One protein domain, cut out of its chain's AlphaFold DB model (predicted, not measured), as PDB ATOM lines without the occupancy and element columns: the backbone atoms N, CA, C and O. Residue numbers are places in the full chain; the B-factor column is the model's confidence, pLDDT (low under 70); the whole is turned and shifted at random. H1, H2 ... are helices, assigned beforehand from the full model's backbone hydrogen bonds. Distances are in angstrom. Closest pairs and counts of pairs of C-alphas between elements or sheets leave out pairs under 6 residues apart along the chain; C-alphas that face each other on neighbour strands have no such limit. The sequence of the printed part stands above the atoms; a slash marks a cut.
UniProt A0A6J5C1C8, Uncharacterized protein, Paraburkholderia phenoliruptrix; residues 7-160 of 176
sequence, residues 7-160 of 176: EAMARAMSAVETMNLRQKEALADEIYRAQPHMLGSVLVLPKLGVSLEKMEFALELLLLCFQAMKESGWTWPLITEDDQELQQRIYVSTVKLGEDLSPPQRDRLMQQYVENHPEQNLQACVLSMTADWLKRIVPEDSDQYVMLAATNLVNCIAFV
ATOM      1  N   GLU A   7     -37.548  -6.219 -32.793       97.31
ATOM      2  CA  GLU A   7     -37.091  -4.834 -32.931       97.31
ATOM      3  C   GLU A   7     -36.989  -4.397 -34.397       97.31
ATOM      4  O   GLU A   7     -37.393  -3.285 -34.731       97.31
ATOM      5  N   ALA A   8     -36.472  -5.263 -35.279       97.31
ATOM      6  CA  ALA A   8     -36.411  -4.985 -36.714       97.31
ATOM      7  C   ALA A   8     -37.818  -4.843 -37.313       97.31
ATOM      8  O   ALA A   8     -38.061  -3.908 -38.071       97.31
ATOM      9  N   MET A   9     -38.761  -5.705 -36.909       97.69
ATOM     10  CA  MET A   9     -40.170  -5.569 -37.292       97.69
ATOM     11  C   MET A   9     -40.776  -4.249 -36.811       97.69
ATOM     12  O   MET A   9     -41.403  -3.553 -37.602       97.69
ATOM     13  N   ALA A  10     -40.572  -3.875 -35.544       97.44
ATOM     14  CA  ALA A  10     -41.120  -2.637 -34.989       97.44
ATOM     15  C   ALA A  10     -40.592  -1.391 -35.721       97.44
ATOM     16  O   ALA A  10     -41.363  -0.482 -36.036       97.44
ATOM     17  N   ARG A  11     -39.292  -1.364 -36.051       98.19
ATOM     18  CA  ARG A  11     -38.707  -0.296 -36.876       98.19
ATOM     19  C   ARG A  11     -39.301  -0.273 -38.280       98.19
ATOM     20  O   ARG A  11     -39.638   0.802 -38.764       98.19
ATOM     21  N   ALA A  12     -39.467  -1.437 -38.907       98.12
ATOM     22  CA  ALA A  12     -40.036  -1.529 -40.246       98.12
ATOM     23  C   ALA A  12     -41.488  -1.040 -40.302       98.12
ATOM     24  O   ALA A  12     -41.823  -0.262 -41.192       98.12
ATOM     25  N   MET A  13     -42.317  -1.428 -39.328       97.12
ATOM     26  CA  MET A  13     -43.695  -0.943 -39.202       97.12
ATOM     27  C   MET A  13     -43.730   0.579 -39.066       97.12
ATOM     28  O   MET A  13     -44.354   1.252 -39.881       97.12
ATOM     29  N   SER A  14     -42.985   1.133 -38.102       97.19
ATOM     30  CA  SER A  14     -42.941   2.582 -37.881       97.19
ATOM     31  C   SER A  14     -42.420   3.347 -39.106       97.19
ATOM     32  O   SER A  14     -42.927   4.422 -39.435       97.19
ATOM     33  N   ALA A  15     -41.435   2.789 -39.816       97.25
ATOM     34  CA  ALA A  15     -40.917   3.379 -41.041       97.25
ATOM     35  C   ALA A  15     -41.995   3.425 -42.133       97.25
ATOM     36  O   ALA A  15     -42.253   4.498 -42.667       97.25
ATOM     37  N   VAL A  16     -42.657   2.304 -42.438       96.94
ATOM     38  CA  VAL A  16     -43.670   2.244 -43.508       96.94
ATOM     39  C   VAL A  16     -44.907   3.086 -43.182       96.94
ATOM     40  O   VAL A  16     -45.409   3.784 -44.062       96.94
ATOM     41  N   GLU A  17     -45.357   3.104 -41.925       95.44
ATOM     42  CA  GLU A  17     -46.498   3.921 -41.476       95.44
ATOM     43  C   GLU A  17     -46.270   5.428 -41.663       95.44
ATOM     44  O   GLU A  17     -47.216   6.180 -41.894       95.44
ATOM     45  N   THR A  18     -45.018   5.880 -41.575       96.88
ATOM     46  CA  THR A  18     -44.658   7.302 -41.690       96.88
ATOM     47  C   THR A  18     -44.248   7.716 -43.105       96.88
ATOM     48  O   THR A  18     -44.043   8.908 -43.354       96.88
ATOM     49  N   MET A  19     -44.152   6.772 -44.050       97.69
ATOM     50  CA  MET A  19     -43.809   7.070 -45.440       97.69
ATOM     51  C   MET A  19     -44.943   7.797 -46.160       97.69
ATOM     52  O   MET A  19     -46.090   7.351 -46.192       97.69
ATOM     53  N   ASN A  20     -44.591   8.883 -46.845       97.50
ATOM     54  CA  ASN A  20     -45.463   9.472 -47.856       97.50
ATOM     55  C   ASN A  20     -45.416   8.674 -49.173       97.50
ATOM     56  O   ASN A  20     -44.552   7.820 -49.375       97.50
ATOM     57  N   LEU A  21     -46.314   9.006 -50.103       96.56
ATOM     58  CA  LEU A  21     -46.435   8.316 -51.392       96.56
ATOM     59  C   LEU A  21     -45.113   8.254 -52.173       96.56
ATOM     60  O   LEU A  21     -44.756   7.204 -52.692       96.56
ATOM     61  N   ARG A  22     -44.344   9.347 -52.196       97.94
ATOM     62  CA  ARG A  22     -43.066   9.415 -52.919       97.94
ATOM     63  C   ARG A  22     -42.012   8.484 -52.316       97.94
ATOM     64  O   ARG A  22     -41.186   7.929 -53.030       97.94
ATOM     65  N   GLN A  23     -42.018   8.332 -50.991       98.19
ATOM     66  CA  GLN A  23     -41.132   7.396 -50.295       98.19
ATOM     67  C   GLN A  23     -41.552   5.946 -50.545       98.19
ATOM     68  O   GLN A  23     -40.681   5.102 -50.741       98.19
ATOM     69  N   LYS A  24     -42.861   5.665 -50.600       98.00
ATOM     70  CA  LYS A  24     -43.377   4.340 -50.971       98.00
ATOM     71  C   LYS A  24     -43.035   3.977 -52.417       98.00
ATOM     72  O   LYS A  24     -42.581   2.864 -52.652       98.00
ATOM     73  N   GLU A  25     -43.158   4.916 -53.356       98.00
ATOM     74  CA  GLU A  25     -42.691   4.736 -54.741       98.00
ATOM     75  C   GLU A  25     -41.191   4.427 -54.793       98.00
ATOM     76  O   GLU A  25     -40.787   3.446 -55.410       98.00
ATOM     77  N   ALA A  26     -40.361   5.194 -54.080       98.38
ATOM     78  CA  ALA A  26     -38.922   4.933 -54.034       98.38
ATOM     79  C   ALA A  26     -38.596   3.549 -53.437       98.38
ATOM     80  O   ALA A  26     -37.686   2.865 -53.913       98.38
ATOM     81  N   LEU A  27     -39.348   3.108 -52.421       98.44
ATOM     82  CA  LEU A  27     -39.207   1.766 -51.860       98.44
ATOM     83  C   LEU A  27     -39.653   0.689 -52.862       98.44
ATOM     84  O   LEU A  27     -38.988  -0.336 -52.977       98.44
ATOM     85  N   ALA A  28     -40.713   0.929 -53.636       98.38
ATOM     86  CA  ALA A  28     -41.128   0.044 -54.722       98.38
ATOM     87  C   ALA A  28     -40.055  -0.063 -55.822       98.38
ATOM     88  O   ALA A  28     -39.777  -1.168 -56.287       98.38
ATOM     89  N   ASP A  29     -39.373   1.032 -56.170       98.62
ATOM     90  CA  ASP A  29     -38.233   1.021 -57.102       98.62
ATOM     91  C   ASP A  29     -37.029   0.237 -56.552       98.62
ATOM     92  O   ASP A  29     -36.258  -0.379 -57.297       98.62
ATOM     93  N   GLU A  30     -36.807   0.270 -55.236       98.50
ATOM     94  CA  GLU A  30     -35.819  -0.592 -54.580       98.50
ATOM     95  C   GLU A  30     -36.226  -2.066 -54.640       98.50
ATOM     96  O   GLU A  30     -35.391  -2.904 -54.988       98.50
ATOM     97  N   ILE A  31     -37.496  -2.383 -54.373       98.62
ATOM     98  CA  ILE A  31     -38.022  -3.748 -54.478       98.62
ATOM     99  C   ILE A  31     -37.892  -4.249 -55.912       98.62
ATOM    100  O   ILE A  31     -37.410  -5.355 -56.114       98.62
ATOM    101  N   TYR A  32     -38.241  -3.449 -56.918       98.44
ATOM    102  CA  TYR A  32     -38.088  -3.841 -58.319       98.44
ATOM    103  C   TYR A  32     -36.641  -4.234 -58.656       98.44
ATOM    104  O   TYR A  32     -36.404  -5.185 -59.396       98.44
ATOM    105  N   ARG A  33     -35.653  -3.539 -58.079       98.38
ATOM    106  CA  ARG A  33     -34.232  -3.848 -58.291       98.38
ATOM    107  C   ARG A  33     -33.750  -5.066 -57.503       98.38
ATOM    108  O   ARG A  33     -32.896  -5.792 -58.001       98.38
ATOM    109  N   ALA A  34     -34.238  -5.260 -56.278       98.06
ATOM    110  CA  ALA A  34     -33.724  -6.277 -55.358       98.06
ATOM    111  C   ALA A  34     -34.538  -7.583 -55.345       98.06
ATOM    112  O   ALA A  34     -33.969  -8.654 -55.161       98.06
ATOM    113  N   GLN A  35     -35.856  -7.489 -55.503       98.56
ATOM    114  CA  GLN A  35     -36.847  -8.568 -55.415       98.56
ATOM    115  C   GLN A  35     -37.949  -8.415 -56.495       98.56
ATOM    116  O   GLN A  35     -39.140  -8.351 -56.163       98.56
ATOM    117  N   PRO A  36     -37.596  -8.341 -57.798       98.50
ATOM    118  CA  PRO A  36     -38.555  -8.108 -58.883       98.50
ATOM    119  C   PRO A  36     -39.696  -9.132 -58.933       98.50
ATOM    120  O   PRO A  36     -40.832  -8.756 -59.212       98.50
ATOM    121  N   HIS A  37     -39.423 -10.404 -58.630       98.38
ATOM    122  CA  HIS A  37     -40.430 -11.470 -58.679       98.38
ATOM    123  C   HIS A  37     -41.486 -11.311 -57.572       98.38
ATOM    124  O   HIS A  37     -42.685 -11.410 -57.838       98.38
ATOM    125  N   MET A  38     -41.072 -10.917 -56.360       98.38
ATOM    126  CA  MET A  38     -42.012 -10.598 -55.280       98.38
ATOM    127  C   MET A  38     -42.934  -9.438 -55.668       98.38
ATOM    128  O   MET A  38     -44.148  -9.538 -55.485       98.38
ATOM    129  N   LEU A  39     -42.394  -8.376 -56.276       98.69
ATOM    130  CA  LEU A  39     -43.213  -7.275 -56.788       98.69
ATOM    131  C   LEU A  39     -44.161  -7.737 -57.898       98.69
ATOM    132  O   LEU A  39     -45.353  -7.439 -57.850       98.69
ATOM    133  N   GLY A  40     -43.660  -8.517 -58.856       98.31
ATOM    134  CA  GLY A  40     -44.464  -9.091 -59.934       98.31
ATOM    135  C   GLY A  40     -45.652  -9.911 -59.417       98.31
ATOM    136  O   GLY A  40     -46.768  -9.749 -59.912       98.31
ATOM    137  N   SER A  41     -45.444 -10.715 -58.369       97.88
ATOM    138  CA  SER A  41     -46.494 -11.542 -57.757       97.88
ATOM    139  C   SER A  41     -47.634 -10.737 -57.118       97.88
ATOM    140  O   SER A  41     -48.765 -11.217 -57.058       97.88
ATOM    141  N   VAL A  42     -47.376  -9.493 -56.703       98.50
ATOM    142  CA  VAL A  42     -48.415  -8.567 -56.226       98.50
ATOM    143  C   VAL A  42     -49.077  -7.849 -57.402       98.50
ATOM    144  O   VAL A  42     -50.302  -7.765 -57.472       98.50
ATOM    145  N   LEU A  43     -48.290  -7.367 -58.368       98.25
ATOM    146  CA  LEU A  43     -48.802  -6.595 -59.506       98.25
ATOM    147  C   LEU A  43     -49.656  -7.420 -60.481       98.25
ATOM    148  O   LEU A  43     -50.425  -6.850 -61.256       98.25
ATOM    149  N   VAL A  44     -49.551  -8.751 -60.456       97.88
ATOM    150  CA  VAL A  44     -50.389  -9.637 -61.278       97.88
ATOM    151  C   VAL A  44     -51.795  -9.847 -60.700       97.88
ATOM    152  O   VAL A  44     -52.690 -10.255 -61.439       97.88
ATOM    153  N   LEU A  45     -52.037  -9.528 -59.421       98.50
ATOM    154  CA  LEU A  45     -53.317  -9.776 -58.738       98.50
ATOM    155  C   LEU A  45     -54.557  -9.242 -59.487       98.50
ATOM    156  O   LEU A  45     -55.552  -9.969 -59.558       98.50
ATOM    157  N   PRO A  46     -54.537  -8.062 -60.141       98.38
ATOM    158  CA  PRO A  46     -55.682  -7.599 -60.925       98.38
ATOM    159  C   PRO A  46     -56.043  -8.494 -62.110       98.38
ATOM    160  O   PRO A  46     -57.203  -8.561 -62.511       98.38
ATOM    161  N   LYS A  47     -55.077  -9.238 -62.664       98.06
ATOM    162  CA  LYS A  47     -55.342 -10.244 -63.706       98.06
ATOM    163  C   LYS A  47     -56.077 -11.469 -63.160       98.06
ATOM    164  O   LYS A  47     -56.667 -12.203 -63.945       98.06
ATOM    165  N   LEU A  48     -56.073 -11.656 -61.842       97.25
ATOM    166  CA  LEU A  48     -56.805 -12.698 -61.121       97.25
ATOM    167  C   LEU A  48     -58.151 -12.195 -60.564       97.25
ATOM    168  O   LEU A  48     -58.805 -12.904 -59.805       97.25
ATOM    169  N   GLY A  49     -58.576 -10.983 -60.938       97.69
ATOM    170  CA  GLY A  49     -59.853 -10.399 -60.521       97.69
ATOM    171  C   GLY A  49     -59.804  -9.594 -59.221       97.69
ATOM    172  O   GLY A  49     -60.842  -9.116 -58.783       97.69
ATOM    173  N   VAL A  50     -58.625  -9.406 -58.618       98.38
ATOM    174  CA  VAL A  50     -58.462  -8.561 -57.423       98.38
ATOM    175  C   VAL A  50     -58.587  -7.082 -57.808       98.38
ATOM    176  O   VAL A  50     -57.952  -6.623 -58.757       98.38
ATOM    177  N   SER A  51     -59.384  -6.303 -57.075       98.19
ATOM    178  CA  SER A  51     -59.485  -4.857 -57.314       98.19
ATOM    179  C   SER A  51     -58.160  -4.133 -57.024       98.19
ATOM    180  O   SER A  51     -57.322  -4.616 -56.261       98.19
ATOM    181  N   LEU A  52     -57.959  -2.940 -57.596       98.00
ATOM    182  CA  LEU A  52     -56.748  -2.150 -57.328       98.00
ATOM    183  C   LEU A  52     -56.611  -1.766 -55.846       98.00
ATOM    184  O   LEU A  52     -55.502  -1.783 -55.329       98.00
ATOM    185  N   GLU A  53     -57.722  -1.496 -55.160       96.94
ATOM    186  CA  GLU A  53     -57.748  -1.206 -53.717       96.94
ATOM    187  C   GLU A  53     -57.265  -2.406 -52.884       96.94
ATOM    188  O   GLU A  53     -56.468  -2.274 -51.959       96.94
ATOM    189  N   LYS A  54     -57.696  -3.622 -53.235       98.25
ATOM    190  CA  LYS A  54     -57.252  -4.839 -52.541       98.25
ATOM    191  C   LYS A  54     -55.811  -5.215 -52.906       98.25
ATOM    192  O   LYS A  54     -55.077  -5.734 -52.066       98.25
ATOM    193  N   MET A  55     -55.374  -4.911 -54.131       98.31
ATOM    194  CA  MET A  55     -53.968  -5.016 -54.530       98.31
ATOM    195  C   MET A  55     -53.090  -4.017 -53.761       98.31
ATOM    196  O   MET A  55     -51.978  -4.374 -53.381       98.31
ATOM    197  N   GLU A  56     -53.575  -2.801 -53.492       97.44
ATOM    198  CA  GLU A  56     -52.861  -1.805 -52.683       97.44
ATOM    199  C   GLU A  56     -52.549  -2.359 -51.288       97.44
ATOM    200  O   GLU A  56     -51.412  -2.259 -50.837       97.44
ATOM    201  N   PHE A  57     -53.488  -3.067 -50.653       98.12
ATOM    202  CA  PHE A  57     -53.210  -3.762 -49.393       98.12
ATOM    203  C   PHE A  57     -52.073  -4.798 -49.515       98.12
ATOM    204  O   PHE A  57     -51.170  -4.831 -48.677       98.12
ATOM    205  N   ALA A  58     -52.068  -5.619 -50.571       98.38
ATOM    206  CA  ALA A  58     -50.979  -6.569 -50.817       98.38
ATOM    207  C   ALA A  58     -49.631  -5.865 -51.068       98.38
ATOM    208  O   ALA A  58     -48.584  -6.353 -50.636       98.38
ATOM    209  N   LEU A  59     -49.650  -4.703 -51.728       98.44
ATOM    210  CA  LEU A  59     -48.467  -3.876 -51.945       98.44
ATOM    211  C   LEU A  59     -47.938  -3.304 -50.625       98.44
ATOM    212  O   LEU A  59     -46.737  -3.378 -50.384       98.44
ATOM    213  N   GLU A  60     -48.803  -2.816 -49.737       98.19
ATOM    214  CA  GLU A  60     -48.412  -2.351 -48.397       98.19
ATOM    215  C   GLU A  60     -47.756  -3.466 -47.569       98.19
ATOM    216  O   GLU A  60     -46.730  -3.243 -46.920       98.19
ATOM    217  N   LEU A  61     -48.278  -4.697 -47.644       98.56
ATOM    218  CA  LEU A  61     -47.640  -5.856 -47.012       98.56
ATOM    219  C   LEU A  61     -46.257  -6.151 -47.605       98.56
ATOM    220  O   LEU A  61     -45.329  -6.456 -46.857       98.56
ATOM    221  N   LEU A  62     -46.096  -6.042 -48.927       98.81
ATOM    222  CA  LEU A  62     -44.800  -6.208 -49.586       98.81
ATOM    223  C   LEU A  62     -43.799  -5.123 -49.160       98.81
ATOM    224  O   LEU A  62     -42.653  -5.455 -48.850       98.81
ATOM    225  N   LEU A  63     -44.223  -3.856 -49.090       98.75
ATOM    226  CA  LEU A  63     -43.395  -2.747 -48.600       98.75
ATOM    227  C   LEU A  63     -42.924  -3.011 -47.165       98.75
ATOM    228  O   LEU A  63     -41.734  -2.881 -46.875       98.75
ATOM    229  N   LEU A  64     -43.829  -3.452 -46.287       98.69
ATOM    230  CA  LEU A  64     -43.500  -3.833 -44.914       98.69
ATOM    231  C   LEU A  64     -42.515  -5.003 -44.853       98.69
ATOM    232  O   LEU A  64     -41.509  -4.917 -44.147       98.69
ATOM    233  N   CYS A  65     -42.778  -6.081 -45.592       98.69
ATOM    234  CA  CYS A  65     -41.905  -7.252 -45.642       98.69
ATOM    235  C   CYS A  65     -40.492  -6.868 -46.097       98.69
ATOM    236  O   CYS A  65     -39.506  -7.244 -45.463       98.69
ATOM    237  N   PHE A  66     -40.383  -6.068 -47.159       98.62
ATOM    238  CA  PHE A  66     -39.096  -5.622 -47.678       98.62
ATOM    239  C   PHE A  66     -38.384  -4.649 -46.729       98.62
ATOM    240  O   PHE A  66     -37.175  -4.762 -46.517       98.62
ATOM    241  N   GLN A  67     -39.110  -3.730 -46.088       98.62
ATOM    242  CA  GLN A  67     -38.517  -2.869 -45.067       98.62
ATOM    243  C   GLN A  67     -38.013  -3.696 -43.874       98.62
ATOM    244  O   GLN A  67     -36.919  -3.441 -43.377       98.62
ATOM    245  N   ALA A  68     -38.735  -4.738 -43.457       98.56
ATOM    246  CA  ALA A  68     -38.291  -5.650 -42.405       98.56
ATOM    247  C   ALA A  68     -37.030  -6.436 -42.796       98.56
ATOM    248  O   ALA A  68     -36.115  -6.588 -41.982       98.56
ATOM    249  N   MET A  69     -36.929  -6.870 -44.058       98.00
ATOM    250  CA  MET A  69     -35.698  -7.446 -44.607       98.00
ATOM    251  C   MET A  69     -34.525  -6.463 -44.476       98.00
ATOM    252  O   MET A  69     -33.459  -6.854 -43.998       98.00
ATOM    253  N   LYS A  70     -34.715  -5.181 -44.810       97.44
ATOM    254  CA  LYS A  70     -33.678  -4.142 -44.666       97.44
ATOM    255  C   LYS A  70     -33.268  -3.925 -43.206       97.44
ATOM    256  O   LYS A  70     -32.080  -3.939 -42.892       97.44
ATOM    257  N   GLU A  71     -34.240  -3.798 -42.306       97.62
ATOM    258  CA  GLU A  71     -34.011  -3.566 -40.870       97.62
ATOM    259  C   GLU A  71     -33.343  -4.742 -40.146       97.62
ATOM    260  O   GLU A  71     -32.786  -4.567 -39.057       97.62
ATOM    261  N   SER A  72     -33.396  -5.941 -40.732       95.56
ATOM    262  CA  SER A  72     -32.786  -7.150 -40.171       95.56
ATOM    263  C   SER A  72     -31.253  -7.166 -40.249       95.56
ATOM    264  O   SER A  72     -30.616  -7.962 -39.561       95.56
ATOM    265  N   GLY A  73     -30.652  -6.312 -41.088       92.75
ATOM    266  CA  GLY A  73     -29.203  -6.253 -41.299       92.75
ATOM    267  C   GLY A  73     -28.618  -7.404 -42.129       92.75
ATOM    268  O   GLY A  73     -27.408  -7.441 -42.350       92.75
ATOM    269  N   TRP A  74     -29.447  -8.332 -42.613       93.12
ATOM    270  CA  TRP A  74     -29.009  -9.419 -43.487       93.12
ATOM    271  C   TRP A  74     -28.913  -8.977 -44.948       93.12
ATOM    272  O   TRP A  74     -29.708  -8.174 -45.437       93.12
ATOM    273  N   THR A  75     -27.968  -9.564 -45.685       93.25
ATOM    274  CA  THR A  75     -27.981  -9.520 -47.151       93.25
ATOM    275  C   THR A  75     -28.900 -10.618 -47.664       93.25
ATOM    276  O   THR A  75     -28.553 -11.800 -47.618       93.25
ATOM    277  N   TRP A  76     -30.082 -10.224 -48.125       95.56
ATOM    278  CA  TRP A  76     -31.079 -11.159 -48.628       95.56
ATOM    279  C   TRP A  76     -30.764 -11.573 -50.068       95.56
ATOM    280  O   TRP A  76     -30.482 -10.703 -50.897       95.56
ATOM    281  N   PRO A  77     -30.799 -12.877 -50.383       96.62
ATOM    282  CA  PRO A  77     -30.722 -13.345 -51.761       96.62
ATOM    283  C   PRO A  77     -31.968 -12.915 -52.546       96.62
ATOM    284  O   PRO A  77     -33.007 -12.591 -51.966       96.62
ATOM    285  N   LEU A  78     -31.864 -12.943 -53.873       97.88
ATOM    286  CA  LEU A  78     -33.025 -12.831 -54.750       97.88
ATOM    287  C   LEU A  78     -33.966 -14.015 -54.492       97.88
ATOM    288  O   LEU A  78     -33.533 -15.162 -54.580       97.88
ATOM    289  N   ILE A  79     -35.231 -13.725 -54.202       98.31
ATOM    290  CA  ILE A  79     -36.318 -14.703 -54.171       98.31
ATOM    291  C   ILE A  79     -36.809 -14.872 -55.608       98.31
ATOM    292  O   ILE A  79     -37.286 -13.918 -56.227       98.31
ATOM    293  N   THR A  80     -36.636 -16.072 -56.148       98.25
ATOM    294  CA  THR A  80     -36.967 -16.410 -57.536       98.25
ATOM    295  C   THR A  80     -38.429 -16.824 -57.688       98.25
ATOM    296  O   THR A  80     -39.104 -17.138 -56.710       98.25
ATOM    297  N   GLU A  81     -38.926 -16.873 -58.925       97.56
ATOM    298  CA  GLU A  81     -40.249 -17.449 -59.214       97.56
ATOM    299  C   GLU A  81     -40.350 -18.918 -58.776       97.56
ATOM    300  O   GLU A  81     -41.388 -19.315 -58.249       97.56
ATOM    301  N   ASP A  82     -39.267 -19.694 -58.888       98.12
ATOM    302  CA  ASP A  82     -39.219 -21.084 -58.418       98.12
ATOM    303  C   ASP A  82     -39.386 -21.174 -56.890       98.12
ATOM    304  O   ASP A  82     -40.089 -22.056 -56.388       98.12
ATOM    305  N   ASP A  83     -38.789 -20.240 -56.136       97.94
ATOM    306  CA  ASP A  83     -38.983 -20.145 -54.683       97.94
ATOM    307  C   ASP A  83     -40.449 -19.832 -54.352       97.94
ATOM    308  O   ASP A  83     -41.044 -20.466 -53.472       97.94
ATOM    309  N   GLN A  84     -41.052 -18.888 -55.084       97.88
ATOM    310  CA  GLN A  84     -42.457 -18.519 -54.912       97.88
ATOM    311  C   GLN A  84     -43.390 -19.684 -55.237       97.88
ATOM    312  O   GLN A  84     -44.282 -19.988 -54.439       97.88
ATOM    313  N   GLU A  85     -43.168 -20.385 -56.349       97.62
ATOM    314  CA  GLU A  85     -43.966 -21.545 -56.739       97.62
ATOM    315  C   GLU A  85     -43.848 -22.669 -55.703       97.62
ATOM    316  O   GLU A  85     -44.861 -23.245 -55.285       97.62
ATOM    317  N   LEU A  86     -42.631 -22.957 -55.232       97.44
ATOM    318  CA  LEU A  86     -42.388 -23.967 -54.208       97.44
ATOM    319  C   LEU A  86     -43.150 -23.646 -52.918       97.44
ATOM    320  O   LEU A  86     -43.889 -24.494 -52.410       97.44
ATOM    321  N   GLN A  87     -43.008 -22.426 -52.395       96.94
ATOM    322  CA  GLN A  87     -43.667 -22.034 -51.147       96.94
ATOM    323  C   GLN A  87     -45.190 -21.965 -51.284       96.94
ATOM    324  O   GLN A  87     -45.910 -22.339 -50.354       96.94
ATOM    325  N   GLN A  88     -45.705 -21.555 -52.447       95.88
ATOM    326  CA  GLN A  88     -47.138 -21.595 -52.733       95.88
ATOM    327  C   GLN A  88     -47.655 -23.038 -52.760       95.88
ATOM    328  O   GLN A  88     -48.687 -23.332 -52.155       95.88
ATOM    329  N   ARG A  89     -46.929 -23.958 -53.407       96.38
ATOM    330  CA  ARG A  89     -47.288 -25.381 -53.475       96.38
ATOM    331  C   ARG A  89     -47.303 -26.029 -52.094       96.38
ATOM    332  O   ARG A  89     -48.237 -26.775 -51.799       96.38
ATOM    333  N   ILE A  90     -46.312 -25.735 -51.251       93.94
ATOM    334  CA  ILE A  90     -46.257 -26.216 -49.863       93.94
ATOM    335  C   ILE A  90     -47.483 -25.726 -49.088       93.94
ATOM    336  O   ILE A  90     -48.193 -26.538 -48.500       93.94
ATOM    337  N   TYR A  91     -47.778 -24.424 -49.137       92.94
ATOM    338  CA  TYR A  91     -48.922 -23.858 -48.423       92.94
ATOM    339  C   TYR A  91     -50.258 -24.449 -48.889       92.94
ATOM    340  O   TYR A  91     -51.029 -24.948 -48.072       92.94
ATOM    341  N   VAL A  92     -50.514 -24.471 -50.202       92.06
ATOM    342  CA  VAL A  92     -51.751 -25.037 -50.767       92.06
ATOM    343  C   VAL A  92     -51.893 -26.518 -50.415       92.06
ATOM    344  O   VAL A  92     -52.996 -26.972 -50.131       92.06
ATOM    345  N   SER A  93     -50.793 -27.277 -50.394       91.50
ATOM    346  CA  SER A  93     -50.820 -28.687 -49.985       91.50
ATOM    347  C   SER A  93     -51.203 -28.842 -48.512       91.50
ATOM    348  O   SER A  93     -52.004 -29.715 -48.188       91.50
ATOM    349  N   THR A  94     -50.696 -27.974 -47.632       88.31
ATOM    350  CA  THR A  94     -51.081 -27.939 -46.210       88.31
ATOM    351  C   THR A  94     -52.564 -27.609 -46.035       88.31
ATOM    352  O   THR A  94     -53.248 -28.281 -45.268       88.31
ATOM    353  N   VAL A  95     -53.080 -26.620 -46.773       87.19
ATOM    354  CA  VAL A  95     -54.506 -26.250 -46.726       87.19
ATOM    355  C   VAL A  95     -55.384 -27.406 -47.207       87.19
ATOM    356  O   VAL A  95     -56.301 -27.796 -46.488       87.19
ATOM    357  N   LYS A  96     -55.058 -28.011 -48.358       88.12
ATOM    358  CA  LYS A  96     -55.782 -29.169 -48.912       88.12
ATOM    359  C   LYS A  96     -55.785 -30.359 -47.963       88.12
ATOM    360  O   LYS A  96     -56.825 -30.967 -47.755       88.12
ATOM    361  N   LEU A  97     -54.646 -30.661 -47.335       88.00
ATOM    362  CA  LEU A  97     -54.580 -31.709 -46.317       88.00
ATOM    363  C   LEU A  97     -55.557 -31.430 -45.167       88.00
ATOM    364  O   LEU A  97     -56.139 -32.359 -44.624       88.00
ATOM    365  N   GLY A  98     -55.757 -30.161 -44.813       84.00
ATOM    366  CA  GLY A  98     -56.723 -29.740 -43.806       84.00
ATOM    367  C   GLY A  98     -58.191 -29.948 -44.195       84.00
ATOM    368  O   GLY A  98     -59.016 -30.135 -43.298       84.00
ATOM    369  N   GLU A  99     -58.541 -29.925 -45.482       87.12
ATOM    370  CA  GLU A  99     -59.931 -30.048 -45.956       87.12
ATOM    371  C   GLU A  99     -60.539 -31.408 -45.587       87.12
ATOM    372  O   GLU A  99     -61.673 -31.453 -45.106       87.12
ATOM    373  N   ASP A 100     -59.741 -32.475 -45.682       88.00
ATOM    374  CA  ASP A 100     -60.134 -33.853 -45.353       88.00
ATOM    375  C   ASP A 100     -60.128 -34.157 -43.838       88.00
ATOM    376  O   ASP A 100     -60.546 -35.234 -43.403       88.00
ATOM    377  N   LEU A 101     -59.650 -33.223 -43.008       90.44
ATOM    378  CA  LEU A 101     -59.534 -33.391 -41.557       90.44
ATOM    379  C   LEU A 101     -60.755 -32.856 -40.800       90.44
ATOM    380  O   LEU A 101     -61.407 -31.891 -41.210       90.44
ATOM    381  N   SER A 102     -61.017 -33.440 -39.623       92.81
ATOM    382  CA  SER A 102     -61.993 -32.882 -38.676       92.81
ATOM    383  C   SER A 102     -61.555 -31.491 -38.188       92.81
ATOM    384  O   SER A 102     -60.349 -31.227 -38.134       92.81
ATOM    385  N   PRO A 103     -62.481 -30.605 -37.763       91.50
ATOM    386  CA  PRO A 103     -62.122 -29.249 -37.340       91.50
ATOM    387  C   PRO A 103     -60.990 -29.191 -36.291       91.50
ATOM    388  O   PRO A 103     -60.008 -28.498 -36.541       91.50
ATOM    389  N   PRO A 104     -60.988 -30.005 -35.210       92.62
ATOM    390  CA  PRO A 104     -59.886 -29.984 -34.242       92.62
ATOM    391  C   PRO A 104     -58.536 -30.440 -34.814       92.62
ATOM    392  O   PRO A 104     -57.485 -30.039 -34.319       92.62
ATOM    393  N   GLN A 105     -58.537 -31.321 -35.817       90.94
ATOM    394  CA  GLN A 105     -57.312 -31.779 -36.478       90.94
ATOM    395  C   GLN A 105     -56.783 -30.724 -37.450       90.94
ATOM    396  O   GLN A 105     -55.576 -30.494 -37.493       90.94
ATOM    397  N   ARG A 106     -57.678 -30.059 -38.184       90.31
ATOM    398  CA  ARG A 106     -57.350 -28.933 -39.062       90.31
ATOM    399  C   ARG A 106     -56.758 -27.767 -38.273       90.31
ATOM    400  O   ARG A 106     -55.718 -27.247 -38.666       90.31
ATOM    401  N   ASP A 107     -57.358 -27.424 -37.134       88.38
ATOM    402  CA  ASP A 107     -56.860 -26.364 -36.252       88.38
ATOM    403  C   ASP A 107     -55.453 -26.686 -35.741       88.38
ATOM    404  O   ASP A 107     -54.565 -25.839 -35.796       88.38
ATOM    405  N   ARG A 108     -55.207 -27.937 -35.325       91.50
ATOM    406  CA  ARG A 108     -53.866 -28.387 -34.914       91.50
ATOM    407  C   ARG A 108     -52.855 -28.344 -36.056       91.50
ATOM    408  O   ARG A 108     -51.728 -27.920 -35.826       91.50
ATOM    409  N   LEU A 109     -53.234 -28.775 -37.260       90.06
ATOM    410  CA  LEU A 109     -52.362 -28.721 -38.437       90.06
ATOM    411  C   LEU A 109     -51.950 -27.274 -38.737       90.06
ATOM    412  O   LEU A 109     -50.767 -26.989 -38.913       90.06
ATOM    413  N   MET A 110     -52.917 -26.354 -38.737       87.12
ATOM    414  CA  MET A 110     -52.649 -24.936 -38.965       87.12
ATOM    415  C   MET A 110     -51.832 -24.307 -37.837       87.12
ATOM    416  O   MET A 110     -50.911 -23.538 -38.108       87.12
ATOM    417  N   GLN A 111     -52.110 -24.665 -36.585       88.25
ATOM    418  CA  GLN A 111     -51.327 -24.214 -35.440       88.25
ATOM    419  C   GLN A 111     -49.867 -24.667 -35.558       88.25
ATOM    420  O   GLN A 111     -48.966 -23.848 -35.418       88.25
ATOM    421  N   GLN A 112     -49.620 -25.932 -35.907       89.38
ATOM    422  CA  GLN A 112     -48.265 -26.444 -36.130       89.38
ATOM    423  C   GLN A 112     -47.562 -25.745 -37.296       89.38
ATOM    424  O   GLN A 112     -46.363 -25.480 -37.217       89.38
ATOM    425  N   TYR A 113     -48.285 -25.441 -38.374       87.56
ATOM    426  CA  TYR A 113     -47.741 -24.689 -39.501       87.56
ATOM    427  C   TYR A 113     -47.274 -23.283 -39.082       87.56
ATOM    428  O   TYR A 113     -46.205 -22.837 -39.496       87.56
ATOM    429  N   VAL A 114     -48.046 -22.603 -38.230       86.88
ATOM    430  CA  VAL A 114     -47.713 -21.269 -37.702       86.88
ATOM    431  C   VAL A 114     -46.576 -21.340 -36.676       86.88
ATOM    432  O   VAL A 114     -45.585 -20.624 -36.790       86.88
ATOM    433  N   GLU A 115     -46.662 -22.234 -35.692       88.38
ATOM    434  CA  GLU A 115     -45.676 -22.335 -34.606       88.38
ATOM    435  C   GLU A 115     -44.275 -22.712 -35.107       88.38
ATOM    436  O   GLU A 115     -43.277 -22.226 -34.576       88.38
ATOM    437  N   ASN A 116     -44.184 -23.532 -36.157       90.44
ATOM    438  CA  ASN A 116     -42.905 -23.965 -36.724       90.44
ATOM    439  C   ASN A 116     -42.328 -22.995 -37.767       90.44
ATOM    440  O   ASN A 116     -41.292 -23.289 -38.370       90.44
ATOM    441  N   HIS A 117     -42.969 -21.851 -38.005       93.38
ATOM    442  CA  HIS A 117     -42.522 -20.910 -39.021       93.38
ATOM    443  C   HIS A 117     -41.184 -20.240 -38.632       93.38
ATOM    444  O   HIS A 117     -41.089 -19.673 -37.543       93.38
ATOM    445  N   PRO A 118     -40.146 -20.236 -39.497       94.69
ATOM    446  CA  PRO A 118     -38.831 -19.685 -39.149       94.69
ATOM    447  C   PRO A 118     -38.838 -18.192 -38.805       94.69
ATOM    448  O   PRO A 118     -38.059 -17.761 -37.962       94.69
ATOM    449  N   GLU A 119     -39.718 -17.406 -39.432       96.50
ATOM    450  CA  GLU A 119     -39.860 -15.961 -39.199       96.50
ATOM    451  C   GLU A 119     -41.153 -15.653 -38.439       96.50
ATOM    452  O   GLU A 119     -42.090 -15.079 -38.992       96.50
ATOM    453  N   GLN A 120     -41.233 -16.068 -37.172       95.31
ATOM    454  CA  GLN A 120     -42.460 -15.940 -36.369       95.31
ATOM    455  C   GLN A 120     -42.917 -14.480 -36.209       95.31
ATOM    456  O   GLN A 120     -44.109 -14.200 -36.261       95.31
ATOM    457  N   ASN A 121     -41.978 -13.535 -36.062       96.06
ATOM    458  CA  ASN A 121     -42.304 -12.114 -35.878       96.06
ATOM    459  C   ASN A 121     -42.948 -11.514 -37.135       96.06
ATOM    460  O   ASN A 121     -43.973 -10.840 -37.045       96.06
ATOM    461  N   LEU A 122     -42.356 -11.780 -38.305       97.38
ATOM    462  CA  LEU A 122     -42.895 -11.324 -39.584       97.38
ATOM    463  C   LEU A 122     -44.260 -11.968 -39.846       97.38
ATOM    464  O   LEU A 122     -45.214 -11.271 -40.183       97.38
ATOM    465  N   GLN A 123     -44.366 -13.283 -39.633       96.19
ATOM    466  CA  GLN A 123     -45.610 -14.014 -39.842       96.19
ATOM    467  C   GLN A 123     -46.733 -13.500 -38.939       96.19
ATOM    468  O   GLN A 123     -47.817 -13.214 -39.436       96.19
ATOM    469  N   ALA A 124     -46.483 -13.329 -37.638       94.94
ATOM    470  CA  ALA A 124     -47.486 -12.825 -36.705       94.94
ATOM    471  C   ALA A 124     -47.986 -11.425 -37.100       94.94
ATOM    472  O   ALA A 124     -49.189 -11.171 -37.076       94.94
ATOM    473  N   CYS A 125     -47.075 -10.539 -37.513       96.19
ATOM    474  CA  CYS A 125     -47.419  -9.195 -37.972       96.19
ATOM    475  C   CYS A 125     -48.310  -9.232 -39.223       96.19
ATOM    476  O   CYS A 125     -49.413  -8.683 -39.212       96.19
ATOM    477  N   VAL A 126     -47.882  -9.946 -40.271       97.00
ATOM    478  CA  VAL A 126     -48.633 -10.037 -41.533       97.00
ATOM    479  C   VAL A 126     -49.986 -10.718 -41.330       97.00
ATOM    480  O   VAL A 126     -50.991 -10.227 -41.842       97.00
ATOM    481  N   LEU A 127     -50.054 -11.795 -40.539       94.06
ATOM    482  CA  LEU A 127     -51.320 -12.457 -40.214       94.06
ATOM    483  C   LEU A 127     -52.266 -11.530 -39.446       94.06
ATOM    484  O   LEU A 127     -53.452 -11.496 -39.761       94.06
ATOM    485  N   SER A 128     -51.759 -10.748 -38.488       95.25
ATOM    486  CA  SER A 128     -52.577  -9.774 -37.756       95.25
ATOM    487  C   SER A 128     -53.134  -8.695 -38.684       95.25
ATOM    488  O   SER A 128     -54.337  -8.437 -38.670       95.25
ATOM    489  N   MET A 129     -52.289  -8.097 -39.530       96.81
ATOM    490  CA  MET A 129     -52.718  -7.067 -40.484       96.81
ATOM    491  C   MET A 129     -53.750  -7.606 -41.472       96.81
ATOM    492  O   MET A 129     -54.745  -6.943 -41.760       96.81
ATOM    493  N   THR A 130     -53.536  -8.831 -41.949       96.56
ATOM    494  CA  THR A 130     -54.441  -9.511 -42.876       96.56
ATOM    495  C   THR A 130     -55.776  -9.840 -42.214       96.56
ATOM    496  O   THR A 130     -56.827  -9.564 -42.786       96.56
ATOM    497  N   ALA A 131     -55.767 -10.346 -40.978       95.38
ATOM    498  CA  ALA A 131     -56.988 -10.597 -40.218       95.38
ATOM    499  C   ALA A 131     -57.783  -9.305 -39.964       95.38
ATOM    500  O   ALA A 131     -59.009  -9.310 -40.051       95.38
ATOM    501  N   ASP A 132     -57.111  -8.190 -39.675       96.88
ATOM    502  CA  ASP A 132     -57.775  -6.899 -39.484       96.88
ATOM    503  C   ASP A 132     -58.272  -6.280 -40.792       96.88
ATOM    504  O   ASP A 132     -59.278  -5.571 -40.793       96.88
ATOM    505  N   TRP A 133     -57.591  -6.523 -41.909       97.06
ATOM    506  CA  TRP A 133     -58.059  -6.138 -43.240       97.06
ATOM    507  C   TRP A 133     -59.321  -6.916 -43.639       97.06
ATOM    508  O   TRP A 133     -60.322  -6.295 -43.994       97.06
ATOM    509  N   LEU A 134     -59.339  -8.241 -43.448       95.50
ATOM    510  CA  LEU A 134     -60.504  -9.093 -43.733       95.50
ATOM    511  C   LEU A 134     -61.768  -8.677 -42.961       95.50
ATOM    512  O   LEU A 134     -62.874  -8.821 -43.468       95.50
ATOM    513  N   LYS A 135     -61.624  -8.130 -41.746       96.62
ATOM    514  CA  LYS A 135     -62.755  -7.604 -40.955       96.62
ATOM    515  C   LYS A 135     -63.363  -6.319 -41.532       96.62
ATOM    516  O   LYS A 135     -64.458  -5.943 -41.119       96.62
ATOM    517  N   ARG A 136     -62.633  -5.601 -42.391       96.00
ATOM    518  CA  ARG A 136     -62.983  -4.251 -42.869       96.00
ATOM    519  C   ARG A 136     -63.490  -4.223 -44.307       96.00
ATOM    520  O   ARG A 136     -64.209  -3.293 -44.657       96.00
ATOM    521  N   ILE A 137     -63.119  -5.203 -45.124       96.12
ATOM    522  CA  ILE A 137     -63.519  -5.264 -46.533       96.12
ATOM    523  C   ILE A 137     -64.883  -5.931 -46.726       96.12
ATOM    524  O   ILE A 137     -65.362  -6.679 -45.874       96.12
ATOM    525  N   VAL A 138     -65.476  -5.712 -47.900       96.19
ATOM    526  CA  VAL A 138     -66.549  -6.572 -48.411       96.19
ATOM    527  C   VAL A 138     -65.916  -7.865 -48.950       96.19
ATOM    528  O   VAL A 138     -65.035  -7.768 -49.815       96.19
ATOM    529  N   PRO A 139     -66.330  -9.053 -48.459       95.81
ATOM    530  CA  PRO A 139     -65.774 -10.326 -48.911       95.81
ATOM    531  C   PRO A 139     -66.055 -10.597 -50.389       95.81
ATOM    532  O   PRO A 139     -67.190 -10.457 -50.848       95.81
ATOM    533  N   GLU A 140     -65.032 -11.038 -51.112       96.44
ATOM    534  CA  GLU A 140     -65.098 -11.459 -52.511       96.44
ATOM    535  C   GLU A 140     -64.257 -12.721 -52.728       96.44
ATOM    536  O   GLU A 140     -63.238 -12.928 -52.070       96.44
ATOM    537  N   ASP A 141     -64.622 -13.540 -53.718       95.94
ATOM    538  CA  ASP A 141     -63.874 -14.764 -54.036       95.94
ATOM    539  C   ASP A 141     -62.404 -14.479 -54.383       95.94
ATOM    540  O   ASP A 141     -61.530 -15.301 -54.117       95.94
ATOM    541  N   SER A 142     -62.100 -13.307 -54.948       96.88
ATOM    542  CA  SER A 142     -60.735 -12.892 -55.282       96.88
ATOM    543  C   SER A 142     -59.848 -12.624 -54.061       96.88
ATOM    544  O   SER A 142     -58.625 -12.594 -54.207       96.88
ATOM    545  N   ASP A 143     -60.413 -12.477 -52.856       96.56
ATOM    546  CA  ASP A 143     -59.649 -12.219 -51.625       96.56
ATOM    547  C   ASP A 143     -58.668 -13.350 -51.318       96.56
ATOM    548  O   ASP A 143     -57.579 -13.113 -50.794       96.56
ATOM    549  N   GLN A 144     -58.997 -14.575 -51.736       94.75
ATOM    550  CA  GLN A 144     -58.105 -15.724 -51.607       94.75
ATOM    551  C   GLN A 144     -56.747 -15.494 -52.290       94.75
ATOM    552  O   GLN A 144     -55.727 -15.963 -51.791       94.75
ATOM    553  N   TYR A 145     -56.694 -14.737 -53.394       97.38
ATOM    554  CA  TYR A 145     -55.437 -14.443 -54.086       97.38
ATOM    555  C   TYR A 145     -54.576 -13.448 -53.307       97.38
ATOM    556  O   TYR A 145     -53.355 -13.587 -53.286       97.38
ATOM    557  N   VAL A 146     -55.198 -12.498 -52.603       97.75
ATOM    558  CA  VAL A 146     -54.495 -11.590 -51.683       97.75
ATOM    559  C   VAL A 146     -53.928 -12.374 -50.498       97.75
ATOM    560  O   VAL A 146     -52.761 -12.204 -50.149       97.75
ATOM    561  N   MET A 147     -54.715 -13.295 -49.928       95.38
ATOM    562  CA  MET A 147     -54.277 -14.183 -48.842       95.38
ATOM    563  C   MET A 147     -53.101 -15.077 -49.257       95.38
ATOM    564  O   MET A 147     -52.135 -15.237 -48.502       95.38
ATOM    565  N   LEU A 148     -53.176 -15.654 -50.461       96.12
ATOM    566  CA  LEU A 148     -52.111 -16.472 -51.035       96.12
ATOM    567  C   LEU A 148     -50.841 -15.651 -51.246       96.12
ATOM    568  O   LEU A 148     -49.775 -16.099 -50.828       96.12
ATOM    569  N   ALA A 149     -50.948 -14.447 -51.817       97.81
ATOM    570  CA  ALA A 149     -49.809 -13.553 -51.992       97.81
ATOM    571  C   ALA A 149     -49.179 -13.190 -50.640       97.81
ATOM    572  O   ALA A 149     -47.992 -13.432 -50.445       97.81
ATOM    573  N   ALA A 150     -49.966 -12.714 -49.669       97.69
ATOM    574  CA  ALA A 150     -49.480 -12.348 -48.337       97.69
ATOM    575  C   ALA A 150     -48.732 -13.500 -47.645       97.69
ATOM    576  O   ALA A 150     -47.636 -13.313 -47.114       97.69
ATOM    577  N   THR A 151     -49.288 -14.713 -47.703       96.62
ATOM    578  CA  THR A 151     -48.652 -15.907 -47.130       96.62
ATOM    579  C   THR A 151     -47.378 -16.282 -47.886       96.62
ATOM    580  O   THR A 151     -46.364 -16.616 -47.272       96.62
ATOM    581  N   ASN A 152     -47.398 -16.192 -49.218       98.00
ATOM    582  CA  ASN A 152     -46.249 -16.502 -50.057       98.00
ATOM    583  C   ASN A 152     -45.072 -15.553 -49.800       98.00
ATOM    584  O   ASN A 152     -43.949 -16.034 -49.681       98.00
ATOM    585  N   LEU A 153     -45.319 -14.246 -49.635       98.38
ATOM    586  CA  LEU A 153     -44.279 -13.264 -49.301       98.38
ATOM    587  C   LEU A 153     -43.525 -13.671 -48.028       98.38
ATOM    588  O   LEU A 153     -42.296 -13.754 -48.020       98.38
ATOM    589  N   VAL A 154     -44.273 -13.977 -46.967       98.00
ATOM    590  CA  VAL A 154     -43.720 -14.356 -45.663       98.00
ATOM    591  C   VAL A 154     -42.967 -15.684 -45.744       98.00
ATOM    592  O   VAL A 154     -41.841 -15.775 -45.251       98.00
ATOM    593  N   ASN A 155     -43.550 -16.694 -46.394       97.56
ATOM    594  CA  ASN A 155     -42.916 -17.998 -46.562       97.56
ATOM    595  C   ASN A 155     -41.619 -17.894 -47.374       97.56
ATOM    596  O   ASN A 155     -40.605 -18.473 -46.995       97.56
ATOM    597  N   CYS A 156     -41.617 -17.145 -48.478       98.00
ATOM    598  CA  CYS A 156     -40.425 -16.992 -49.308       98.00
ATOM    599  C   CYS A 156     -39.290 -16.346 -48.524       98.00
ATOM    600  O   CYS A 156     -38.183 -16.873 -48.511       98.00
ATOM    601  N   ILE A 157     -39.572 -15.275 -47.782       97.88
ATOM    602  CA  ILE A 157     -38.589 -14.679 -46.874       97.88
ATOM    603  C   ILE A 157     -38.116 -15.731 -45.868       97.88
ATOM    604  O   ILE A 157     -36.917 -15.914 -45.677       97.88
ATOM    605  N   ALA A 158     -39.026 -16.489 -45.258       96.69
ATOM    606  CA  ALA A 158     -38.691 -17.471 -44.233       96.69
ATOM    607  C   ALA A 158     -37.836 -18.651 -44.714       96.69
ATOM    608  O   ALA A 158     -37.003 -19.141 -43.953       96.69
ATOM    609  N   PHE A 159     -37.998 -19.077 -45.961       96.06
ATOM    610  CA  PHE A 159     -37.373 -20.296 -46.469       96.06
ATOM    611  C   PHE A 159     -36.333 -20.060 -47.563       96.06
ATOM    612  O   PHE A 159     -35.665 -21.018 -47.951       96.06
ATOM    613  N   VAL A 160     -36.135 -18.816 -48.023       95.69
ATOM    614  CA  VAL A 160     -35.088 -18.530 -49.008       95.69
ATOM    615  C   VAL A 160     -33.708 -18.919 -48.449       95.69
ATOM    616  O   VAL A 160     -33.371 -18.531 -47.317       95.69
TER     617      VAL A 160
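AT A GLANCE: This is residues 7 to 160 of the 176 residues of an uncharacterized protein of Paraburkholderia phenoliruptrix (UniProt A0A6J5C1C8). H5, H8 and H9 run side by side as a core of three helices, with H1 and H2 packed slantwise on H5, on its side away from H9, and H3 on the side of the core opposite H8. At the other end, H6 crosses H9 and folds back through H7, a helical hairpin whose tip reaches away from the core like an arm. The printed part has 154 residues with nine named helices, H1 to H9 in order along the chain, and no named strand; its class is all helix. The whole is compact, with a radius of gyration of the C-alphas of 15.4 A and spans of 48 by 33 by 28 A.

IN THESE COORDINATES: H1 covers residues 7 to 18, with C-alpha 7 at (-37.091, -4.834, -32.931). H2 covers residues 21 to 34 and is 19.8 A long; H3 covers 36 to 43 and H4 covers 45 to 48. H5, residues 52 to 71, is the longest helix at 28.1 A and begins at C-alpha 52 (-56.748, -2.150, -57.328). H6, residues 81 to 99, measures 26.9 A, and H7, residues 103 to 115, 18.0 A. H8, residues 120 to 134, measures 20.7 A; H9, residues 143 to 159, measures 24.2 A and ends at C-alpha 159 (-37.373, -20.296, -46.469).

HOW THE PARTS SIT: H5 is the hub, touching six helices. H5, H8 and H9 form an up and down bundle, each running against the one before it. H5 and H9 touch at a shallow tilt of 12 degrees, closest at the C-alphas of Ala 58 and Val 146, 6.2 A. H8 and H9, a helical hairpin, touch at 8 degrees, closest at C-alphas 123 and 154, 6.1 A. H5 and H8 only just touch, with 3 pairs of C-alphas within 8 A, the closest Leu 61 and Val 126 at 7.0 A. Residues 63 to 71 of H5 touch H1 at a steep tilt of 43 degrees, closest at C-alphas 68 and 12, 5.0 A. Residues 63 to 66 of H5 touch H2 at a steep 67 degrees, closest at C-alphas 63 and 27, 7.0 A. Residues 55 to 62 of H5 touch H3 at a shallow 28 degrees, closest at C-alphas 58 and 42, 6.3 A. H4 and H5 touch only at the corner, and only just, with 3 pairs within 8 A. Residues 83 to 91 of H6 touch H9 at a steep 63 degrees, closest at C-alphas 88 and 152, 5.8 A. H6 and H7 form a helical hairpin, closest at C-alphas 98 and 106, 4.9 A; H7 is apart from H5 and H9. In H1, H2, H3 and H5 to H9 every O i to N i+4 pair is within hydrogen-bond range; H4 is too short for one.

THE WHOLE: The two C-alphas farthest apart are those of Arg 22 and Ser 102, 48.5 A. The printed part has no cut and no long link. Mean pLDDT of the printed part is 95.9, and no printed residue is under 70.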